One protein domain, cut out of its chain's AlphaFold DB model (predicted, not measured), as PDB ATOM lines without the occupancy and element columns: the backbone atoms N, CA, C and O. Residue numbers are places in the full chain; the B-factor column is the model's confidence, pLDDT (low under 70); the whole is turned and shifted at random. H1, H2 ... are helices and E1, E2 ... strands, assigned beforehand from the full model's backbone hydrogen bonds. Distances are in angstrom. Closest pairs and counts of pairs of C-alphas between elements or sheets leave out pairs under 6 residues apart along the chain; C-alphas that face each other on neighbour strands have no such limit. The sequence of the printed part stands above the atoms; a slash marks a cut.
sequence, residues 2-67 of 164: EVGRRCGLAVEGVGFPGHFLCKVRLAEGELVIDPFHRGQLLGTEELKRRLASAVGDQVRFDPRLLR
ATOM      1  N   GLU A   2     -26.044  20.656  16.138       91.06
ATOM      2  CA  GLU A   2     -26.401  21.769  15.240       91.06
ATOM      3  C   GLU A   2     -26.349  21.403  13.748       91.06
ATOM      4  O   GLU A   2     -27.288  21.692  13.018       91.06
ATOM      5  N   VAL A   3     -25.309  20.686  13.308       89.75
ATOM      6  CA  VAL A   3     -25.212  20.196  11.920       89.75
ATOM      7  C   VAL A   3     -26.413  19.319  11.547       89.75
ATOM      8  O   VAL A   3     -27.057  19.569  10.539       89.75
ATOM      9  N   GLY A   4     -26.772  18.347  12.394       89.44
ATOM     10  CA  GLY A   4     -27.934  17.486  12.160       89.44
ATOM     11  C   GLY A   4     -29.239  18.278  12.075       89.44
ATOM     12  O   GLY A   4     -30.021  18.056  11.160       89.44
ATOM     13  N   ARG A   5     -29.422  19.274  12.951       89.94
ATOM     14  CA  ARG A   5     -30.582  20.177  12.910       89.94
ATOM     15  C   ARG A   5     -30.671  20.938  11.586       89.94
ATOM     16  O   ARG A   5     -31.752  21.028  11.017       89.94
ATOM     17  N   ARG A   6     -29.546  21.448  11.074       93.44
ATOM     18  CA  ARG A   6     -29.484  22.127   9.763       93.44
ATOM     19  C   ARG A   6     -29.785  21.191   8.593       93.44
ATOM     20  O   ARG A   6     -30.246  21.655   7.560       93.44
ATOM     21  N   CYS A   7     -29.573  19.893   8.774       91.88
ATOM     22  CA  CYS A   7     -29.969  18.848   7.834       91.88
ATOM     23  C   CYS A   7     -31.404  18.328   8.065       91.88
ATOM     24  O   CYS A   7     -31.772  17.316   7.480       91.88
ATOM     25  N   GLY A   8     -32.204  18.965   8.929       91.62
ATOM     26  CA  GLY A   8     -33.580  18.546   9.222       91.62
ATOM     27  C   GLY A   8     -33.705  17.356  10.182       91.62
ATOM     28  O   GLY A   8     -34.798  16.828  10.356       91.62
ATOM     29  N   LEU A   9     -32.617  16.932  10.833       91.62
ATOM     30  CA  LEU A   9     -32.620  15.823  11.789       91.62
ATOM     31  C   LEU A   9     -32.814  16.313  13.227       91.62
ATOM     32  O   LEU A   9     -32.116  17.209  13.712       91.62
ATOM     33  N   ALA A  10     -33.701  15.638  13.959       93.00
ATOM     34  CA  ALA A  10     -33.878  15.829  15.393       93.00
ATOM     35  C   ALA A  10     -32.781  15.081  16.170       93.00
ATOM     36  O   ALA A  10     -32.966  13.939  16.590       93.00
ATOM     37  N   VAL A  11     -31.617  15.726  16.329       95.12
ATOM     38  CA  VAL A  11     -30.457  15.163  17.038       95.12
ATOM     39  C   VAL A  11     -30.354  15.707  18.460       95.12
ATOM     40  O   VAL A  11     -30.144  16.905  18.663       95.12
ATOM     41  N   GLU A  12     -30.403  14.808  19.437       95.75
ATOM     42  CA  GLU A  12     -30.244  15.088  20.863       95.75
ATOM     43  C   GLU A  12     -28.937  14.486  21.392       95.75
ATOM     44  O   GLU A  12     -28.524  13.402  20.992       95.75
ATOM     45  N   GLY A  13     -28.267  15.185  22.302       96.44
ATOM     46  CA  GLY A  13     -27.082  14.673  22.987       96.44
ATOM     47  C   GLY A  13     -27.483  13.815  24.178       96.44
ATOM     48  O   GLY A  13     -28.464  14.123  24.850       96.44
ATOM     49  N   VAL A  14     -26.717  12.773  24.473       97.00
ATOM     50  CA  VAL A  14     -26.977  11.829  25.562       97.00
ATOM     51  C   VAL A  14     -25.731  11.716  26.436       97.00
ATOM     52  O   VAL A  14     -24.643  11.362  25.977       97.00
ATOM     53  N   GLY A  15     -25.897  12.017  27.724       95.38
ATOM     54  CA  GLY A  15     -24.843  11.937  28.734       95.38
ATOM     55  C   GLY A  15     -24.668  10.518  29.271       95.38
ATOM     56  O   GLY A  15     -24.911  10.286  30.451       95.38
ATOM     57  N   PHE A  16     -24.269   9.578  28.416       96.25
ATOM     58  CA  PHE A  16     -24.122   8.171  28.790       96.25
ATOM     59  C   PHE A  16     -22.937   7.960  29.767       96.25
ATOM     60  O   PHE A  16     -21.930   8.676  29.696       96.25
ATOM     61  N   PRO A  17     -23.001   7.012  30.719       93.81
ATOM     62  CA  PRO A  17     -21.859   6.720  31.584       93.81
ATOM     63  C   PRO A  17     -20.610   6.374  30.768       93.81
ATOM     64  O   PRO A  17     -20.677   5.627  29.796       93.81
ATOM     65  N   GLY A  18     -19.480   6.999  31.102       90.75
ATOM     66  CA  GLY A  18     -18.221   6.836  30.369       90.75
ATOM     67  C   GLY A  18     -18.188   7.458  28.969       90.75
ATOM     68  O   GLY A  18     -17.106   7.773  28.491       90.75
ATOM     69  N   HIS A  19     -19.331   7.758  28.331       93.19
ATOM     70  CA  HIS A  19     -19.343   8.190  26.924       93.19
ATOM     71  C   HIS A  19     -20.385   9.260  26.551       93.19
ATOM     72  O   HIS A  19     -21.417   9.376  27.195       93.19
ATOM     73  N   PHE A  20     -20.128  10.091  25.539       95.56
ATOM     74  CA  PHE A  20     -21.140  11.036  25.041       95.56
ATOM     75  C   PHE A  20     -21.694  10.539  23.712       95.56
ATOM     76  O   PHE A  20     -20.947  10.347  22.756       95.56
ATOM     77  N   LEU A  21     -23.006  10.334  23.673       97.06
ATOM     78  CA  LEU A  21     -23.712   9.765  22.532       97.06
ATOM     79  C   LEU A  21     -24.644  10.804  21.909       97.06
ATOM     80  O   LEU A  21     -24.967  11.827  22.515       97.06
ATOM     81  N   CYS A  22     -25.101  10.520  20.698       96.62
ATOM     82  CA  CYS A  22     -26.188  11.235  20.048       96.62
ATOM     83  C   CYS A  22     -27.374  10.289  19.877       96.62
ATOM     84  O   CYS A  22     -27.195   9.110  19.583       96.62
ATOM     85  N   LYS A  23     -28.583  10.816  20.010       95.69
ATOM     86  CA  LYS A  23     -29.818  10.132  19.657       95.69
ATOM     87  C   LYS A  23     -30.508  10.893  18.538       95.69
ATOM     88  O   LYS A  23     -30.611  12.116  18.608       95.69
ATOM     89  N   VAL A  24     -30.953  10.185  17.511       95.12
ATOM     90  CA  VAL A  24     -31.684  10.758  16.379       95.12
ATOM     91  C   VAL A  24     -33.089  10.183  16.383       95.12
ATOM     92  O   VAL A  24     -33.245   8.962  16.378       95.12
ATOM     93  N   ARG A  25     -34.102  11.052  16.408       91.19
ATOM     94  CA  ARG A  25     -35.502  10.631  16.267       91.19
ATOM     95  C   ARG A  25     -35.886  10.591  14.793       91.19
ATOM     96  O   ARG A  25     -35.715  11.587  14.091       91.19
ATOM     97  N   LEU A  26     -36.404   9.449  14.362       88.81
ATOM     98  CA  LEU A  26     -36.925   9.177  13.026       88.81
ATOM     99  C   LEU A  26     -38.410   8.797  13.125       88.81
ATOM    100  O   LEU A  26     -38.920   8.559  14.218       88.81
ATOM    101  N   ALA A  27     -39.101   8.714  11.985       87.19
ATOM    102  CA  ALA A  27     -40.505   8.291  11.948       87.19
ATOM    103  C   ALA A  27     -40.702   6.858  12.481       87.19
ATOM    104  O   ALA A  27     -41.698   6.571  13.137       87.19
ATOM    105  N   GLU A  28     -39.729   5.977  12.235       86.69
ATOM    106  CA  GLU A  28     -39.780   4.551  12.585       86.69
ATOM    107  C   GLU A  28     -39.201   4.232  13.976       86.69
ATOM    108  O   GLU A  28     -39.266   3.087  14.421       86.69
ATOM    109  N   GLY A  29     -38.619   5.215  14.678       88.25
ATOM    110  CA  GLY A  29     -38.026   5.006  16.002       88.25
ATOM    111  C   GLY A  29     -36.834   5.907  16.321       88.25
ATOM    112  O   GLY A  29     -36.660   6.986  15.755       88.25
ATOM    113  N   GLU A  30     -36.001   5.464  17.263       91.94
ATOM    114  CA  GLU A  30     -34.818   6.198  17.717       91.94
ATOM    115  C   GLU A  30     -33.534   5.441  17.365       91.94
ATOM    116  O   GLU A  30     -33.408   4.247  17.635       91.94
ATOM    117  N   LEU A  31     -32.550   6.155  16.816       94.94
ATOM    118  CA  LEU A  31     -31.201   5.637  16.596       94.94
ATOM    119  C   LEU A  31     -30.239   6.232  17.617       94.94
ATOM    120  O   LEU A  31     -30.227   7.445  17.826       94.94
ATOM    121  N   VAL A  32     -29.390   5.391  18.205       96.94
ATOM    122  CA  VAL A  32     -28.286   5.830  19.065       96.94
ATOM    123  C   VAL A  32     -26.989   5.752  18.277       96.94
ATOM    124  O   VAL A  32     -26.683   4.732  17.667       96.94
ATOM    125  N   ILE A  33     -26.234   6.845  18.285       96.00
ATOM    126  CA  ILE A  33     -25.047   7.049  17.462       96.00
ATOM    127  C   ILE A  33     -23.884   7.457  18.357       96.00
ATOM    128  O   ILE A  33     -24.023   8.322  19.225       96.00
ATOM    129  N   ASP A  34     -22.719   6.880  18.100       96.12
ATOM    130  CA  ASP A  34     -21.457   7.316  18.673       96.12
ATOM    131  C   ASP A  34     -20.735   8.305  17.738       96.12
ATOM    132  O   ASP A  34     -20.105   7.888  16.759       96.12
ATOM    133  N   PRO A  35     -20.773   9.621  18.018       93.81
ATOM    134  CA  PRO A  35     -20.123  10.609  17.161       93.81
ATOM    135  C   PRO A  35     -18.588  10.561  17.233       93.81
ATOM    136  O   PRO A  35     -17.930  11.112  16.356       93.81
ATOM    137  N   PHE A  36     -18.010   9.910  18.246       92.44
ATOM    138  CA  PHE A  36     -16.559   9.814  18.441       92.44
ATOM    139  C   PHE A  36     -15.966   8.527  17.861       92.44
ATOM    140  O   PHE A  36     -14.752   8.429  17.713       92.44
ATOM    141  N   HIS A  37     -16.812   7.573  17.466       93.75
ATOM    142  CA  HIS A  37     -16.412   6.337  16.789       93.75
ATOM    143  C   HIS A  37     -17.020   6.277  15.388       93.75
ATOM    144  O   HIS A  37     -17.779   5.372  15.054       93.75
ATOM    145  N   ARG A  38     -16.689   7.278  14.561       92.88
ATOM    146  CA  ARG A  38     -17.068   7.353  13.134       92.88
ATOM    147  C   ARG A  38     -18.581   7.255  12.871       92.88
ATOM    148  O   ARG A  38     -18.985   6.797  11.809       92.88
ATOM    149  N   GLY A  39     -19.420   7.683  13.817       92.44
ATOM    150  CA  GLY A  39     -20.875   7.630  13.664       92.44
ATOM    151  C   GLY A  39     -21.465   6.225  13.805       92.44
ATOM    152  O   GLY A  39     -22.519   5.957  13.233       92.44
ATOM    153  N   GLN A  40     -20.802   5.324  14.535       95.75
ATOM    154  CA  GLN A  40     -21.282   3.961  14.764       95.75
ATOM    155  C   GLN A  40     -22.701   3.952  15.355       95.75
ATOM    156  O   GLN A  40     -22.961   4.617  16.359       95.75
ATOM    157  N   LEU A  41     -23.600   3.158  14.761       96.25
ATOM    158  CA  LEU A  41     -24.921   2.871  15.324       96.25
ATOM    159  C   LEU A  41     -24.792   1.876  16.479       96.25
ATOM    160  O   LEU A  41     -24.148   0.833  16.342       96.25
ATOM    161  N   LEU A  42     -25.404   2.193  17.617       96.38
ATOM    162  CA  LEU A  42     -25.306   1.394  18.832       96.38
ATOM    163  C   LEU A  42     -26.616   0.659  19.108       96.38
ATOM    164  O   LEU A  42     -27.645   1.274  19.388       96.38
ATOM    165  N   GLY A  43     -26.551  -0.670  19.079       94.94
ATOM    166  CA  GLY A  43     -27.603  -1.538  19.602       94.94
ATOM    167  C   GLY A  43     -27.498  -1.731  21.118       94.94
ATOM    168  O   GLY A  43     -26.482  -1.416  21.743       94.94
ATOM    169  N   THR A  44     -28.535  -2.321  21.711       94.31
ATOM    170  CA  THR A  44     -28.644  -2.550  23.161       94.31
ATOM    171  C   THR A  44     -27.451  -3.303  23.756       94.31
ATOM    172  O   THR A  44     -26.962  -2.930  24.819       94.31
ATOM    173  N   GLU A  45     -26.942  -4.332  23.074       95.06
ATOM    174  CA  GLU A  45     -25.811  -5.125  23.578       95.06
ATOM    175  C   GLU A  45     -24.506  -4.324  23.638       95.06
ATOM    176  O   GLU A  45     -23.720  -4.478  24.570       95.06
ATOM    177  N   GLU A  46     -24.291  -3.409  22.694       95.44
ATOM    178  CA  GLU A  46     -23.123  -2.528  22.712       95.44
ATOM    179  C   GLU A  46     -23.239  -1.462  23.809       95.44
ATOM    180  O   GLU A  46     -22.269  -1.177  24.510       95.44
ATOM    181  N   LEU A  47     -24.443  -0.927  24.033       96.19
ATOM    182  CA  LEU A  47     -24.705  -0.013  25.147       96.19
ATOM    183  C   LEU A  47     -24.460  -0.685  26.503       96.19
ATOM    184  O   LEU A  47     -23.837  -0.082  27.375       96.19
ATOM    185  N   LYS A  48     -24.894  -1.940  26.675       95.38
ATOM    186  CA  LYS A  48     -24.618  -2.735  27.881       95.38
ATOM    187  C   LYS A  48     -23.118  -2.927  28.101       95.38
ATOM    188  O   LYS A  48     -22.644  -2.657  29.200       95.38
ATOM    189  N   ARG A  49     -22.365  -3.317  27.063       94.38
ATOM    190  CA  ARG A  49     -20.899  -3.469  27.149       94.38
ATOM    191  C   ARG A  49     -20.206  -2.174  27.563       94.38
ATOM    192  O   ARG A  49     -19.335  -2.184  28.429       94.38
ATOM    193  N   ARG A  50     -20.613  -1.045  26.983       94.88
ATOM    194  CA  ARG A  50     -20.054   0.273  27.323       94.88
ATOM    195  C   ARG A  50     -20.401   0.698  28.744       94.88
ATOM    196  O   ARG A  50     -19.547   1.257  29.425       94.88
ATOM    197  N   LEU A  51     -21.622   0.416  29.200       96.06
ATOM    198  CA  LEU A  51     -22.026   0.672  30.581       96.06
ATOM    199  C   LEU A  51     -21.173  -0.145  31.558       96.06
ATOM    200  O   LEU A  51     -20.571   0.433  32.457       96.06
ATOM    201  N   ALA A  52     -21.063  -1.453  31.326       94.69
ATOM    202  CA  ALA A  52     -20.219  -2.356  32.101       94.69
ATOM    203  C   ALA A  52     -18.766  -1.862  32.181       94.69
ATOM    204  O   ALA A  52     -18.209  -1.734  33.268       94.69
ATOM    205  N   SER A  53     -18.177  -1.467  31.048       94.44
ATOM    206  CA  SER A  53     -16.818  -0.916  31.021       94.44
ATOM    207  C   SER A  53     -16.674   0.402  31.794       94.44
ATOM    208  O   SER A  53     -15.588   0.687  32.293       94.44
ATOM    209  N   ALA A  54     -17.727   1.219  31.874       93.00
ATOM    210  CA  ALA A  54     -17.676   2.532  32.510       93.00
ATOM    211  C   ALA A  54     -17.938   2.501  34.024       93.00
ATOM    212  O   ALA A  54     -17.368   3.313  34.750       93.00
ATOM    213  N   VAL A  55     -18.839   1.631  34.494       93.12
ATOM    214  CA  VAL A  55     -19.323   1.629  35.892       93.12
ATOM    215  C   VAL A  55     -19.345   0.242  36.554       93.12
ATOM    216  O   VAL A  55     -19.734   0.130  37.717       93.12
ATOM    217  N   GLY A  56     -18.895  -0.797  35.849       91.44
ATOM    218  CA  GLY A  56     -18.839  -2.185  36.308       91.44
ATOM    219  C   GLY A  56     -20.090  -3.009  35.980       91.44
ATOM    220  O   GLY A  56     -21.181  -2.474  35.771       91.44
ATOM    221  N   ASP A  57     -19.925  -4.335  35.964       88.94
ATOM    222  CA  ASP A  57     -20.929  -5.309  35.496       88.94
ATOM    223  C   ASP A  57     -22.182  -5.403  36.379       88.94
ATOM    224  O   ASP A  57     -23.254  -5.804  35.928       88.94
ATOM    225  N   GLN A  58     -22.073  -5.004  37.645       88.75
ATOM    226  CA  GLN A  58     -23.189  -4.970  38.587       88.75
ATOM    227  C   GLN A  58     -24.299  -3.981  38.189       88.75
ATOM    228  O   GLN A  58     -25.437  -4.112  38.648       88.75
ATOM    229  N   VAL A  59     -23.999  -2.984  37.347       89.06
ATOM    230  CA  VAL A  59     -24.980  -1.972  36.941       89.06
ATOM    231  C   VAL A  59     -25.789  -2.476  35.751       89.06
ATOM    232  O   VAL A  59     -25.293  -2.617  34.635       89.06
ATOM    233  N   ARG A  60     -27.086  -2.701  35.976       91.94
ATOM    234  CA  ARG A  60     -28.013  -3.084  34.906       91.94
ATOM    235  C   ARG A  60     -28.293  -1.906  33.976       91.94
ATOM    236  O   ARG A  60     -28.496  -0.779  34.424       91.94
ATOM    237  N   PHE A  61     -28.363  -2.193  32.677       94.19
ATOM    238  CA  PHE A  61     -28.769  -1.206  31.684       94.19
ATOM    239  C   PHE A  61     -30.219  -0.771  31.902       94.19
ATOM    240  O   PHE A  61     -31.127  -1.597  31.977       94.19
ATOM    241  N   ASP A  62     -30.414   0.543  31.946       94.44
ATOM    242  CA  ASP A  62     -31.709   1.199  32.044       94.44
ATOM    243  C   ASP A  62     -31.872   2.142  30.839       94.44
ATOM    244  O   ASP A  62     -31.035   3.034  30.657       94.44
ATOM    245  N   PRO A  63     -32.935   2.008  30.022       92.69
ATOM    246  CA  PRO A  63     -33.195   2.900  28.892       92.69
ATOM    247  C   PRO A  63     -33.227   4.392  29.256       92.69
ATOM    248  O   PRO A  63     -32.929   5.236  28.412       92.69
ATOM    249  N   ARG A  64     -33.520   4.749  30.514       94.38
ATOM    250  CA  ARG A  64     -33.472   6.140  30.999       94.38
ATOM    251  C   ARG A  64     -32.074   6.759  30.913       94.38
ATOM    252  O   ARG A  64     -31.963   7.984  30.879       94.38
ATOM    253  N   LEU A  65     -31.018   5.949  30.811       94.44
ATOM    254  CA  LEU A  65     -29.654   6.408  30.523       94.44
ATOM    255  C   LEU A  65     -29.522   7.050  29.130       94.44
ATOM    256  O   LEU A  65     -28.568   7.785  28.892       94.44
ATOM    257  N   LEU A  66     -30.480   6.809  28.227       95.81
ATOM    258  CA  LEU A  66     -30.544   7.395  26.884       95.81
ATOM    259  C   LEU A  66     -31.394   8.670  26.803       95.81
ATOM    260  O   LEU A  66     -31.713   9.144  25.708       95.81
ATOM    261  N   ARG A  67     -31.795   9.241  27.947       95.75
ATOM    262  CA  ARG A  67     -32.497  10.527  27.955       95.75
ATOM    263  C   ARG A  67     -31.621  11.629  27.358       95.75
ATOM    264  O   ARG A  67     -30.398  11.627  27.519       95.75
TER     265      ARG A  67
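What this domain is: This is residues 2 to 67 of the 164 residues of the protein "Transglut_core2 domain-containing protein" of Deltaproteobacteria bacterium 13_1_20CM_2_69_21 (UniProt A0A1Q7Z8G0). A strongly twisted hairpin sheet of three strands, E1, E2 and E3, makes the middle of an elongated domain, with the short helix H1 at one end and the longest helix, H2, toward the other. The small helix H3 packs on E1, and after E3 the chain turns back so that residues 40 to 41 pair with residues 33 to 34. The printed part has 66 residues, with three named helices and three named strands in the order H1, E1, E2, E3, H2, H3. The sheet's order is E1, E2, E3, antiparallel throughout, and the class is mixed, helices and strands. The whole is compact, with a radius of gyration of the C-alphas of 12.3 A, and spans 39 by 23 by 16 A.

How they stand to each other: H1, residues 2 to 6, only grazes the sheet with its residues 2 to 5; its closest C-alpha pair with E1, residues 10 to 16, is Gly 4 and Val 11, 6.0 A apart. E1 and E2, residues 19 to 26, form a hairpin at 151 degrees between their directions, with N 14 and O 21 at 2.8 A and N 23 and O 12 at 2.8 A, within hydrogen-bond range. E2 and E3, residues 29 to 34, form a second hairpin, also at 151 degrees, with N 24 and O 31 at 2.9 A and N 33 and O 22 at 2.8 A. The three strands are a meander, each the antiparallel neighbour of the one before, and E1 and E3 are its edge strands. H2, residues 44 to 55, only grazes the sheet; its closest C-alphas with E1 are those of Phe 16 and Leu 51, 8.0 A apart. H3, residues 63 to 66, only grazes the sheet with its residues 64 to 66, and the C-alphas of Val 14 and Leu 66 are its closest with E1, at 5.8 A. H2 and H3 are near each other, while H1 is apart from both. In H1 and H2 every O i to N i+4 pair is within hydrogen-bond range; H3 is too short for such a pair.

Where its parts are: H1 begins at C-alpha 2, (-26.401, 21.769, 15.240). E1 is 18.3 A long from first to last C-alpha, E2 22.4 A, E3 16.9 A and H2 16.3 A. H1 is 6.3 A long and H3 5.6 A. E3 ends at C-alpha 34, (-21.457, 7.316, 18.673), and H3 ends at C-alpha 66, (-30.544, 7.395, 26.884).

The domain as a whole: The C-alphas farthest apart are those of Arg 6 and Gln 58, at 40.1 A. The printed part has no cut. The links H1 to E1, E1 to E2 and E2 to E3 are tight, those from E3 to H2 and from H2 to H3 are short, and no link is long. The mean pLDDT of the printed part is 93.5, and no printed residue is under 70.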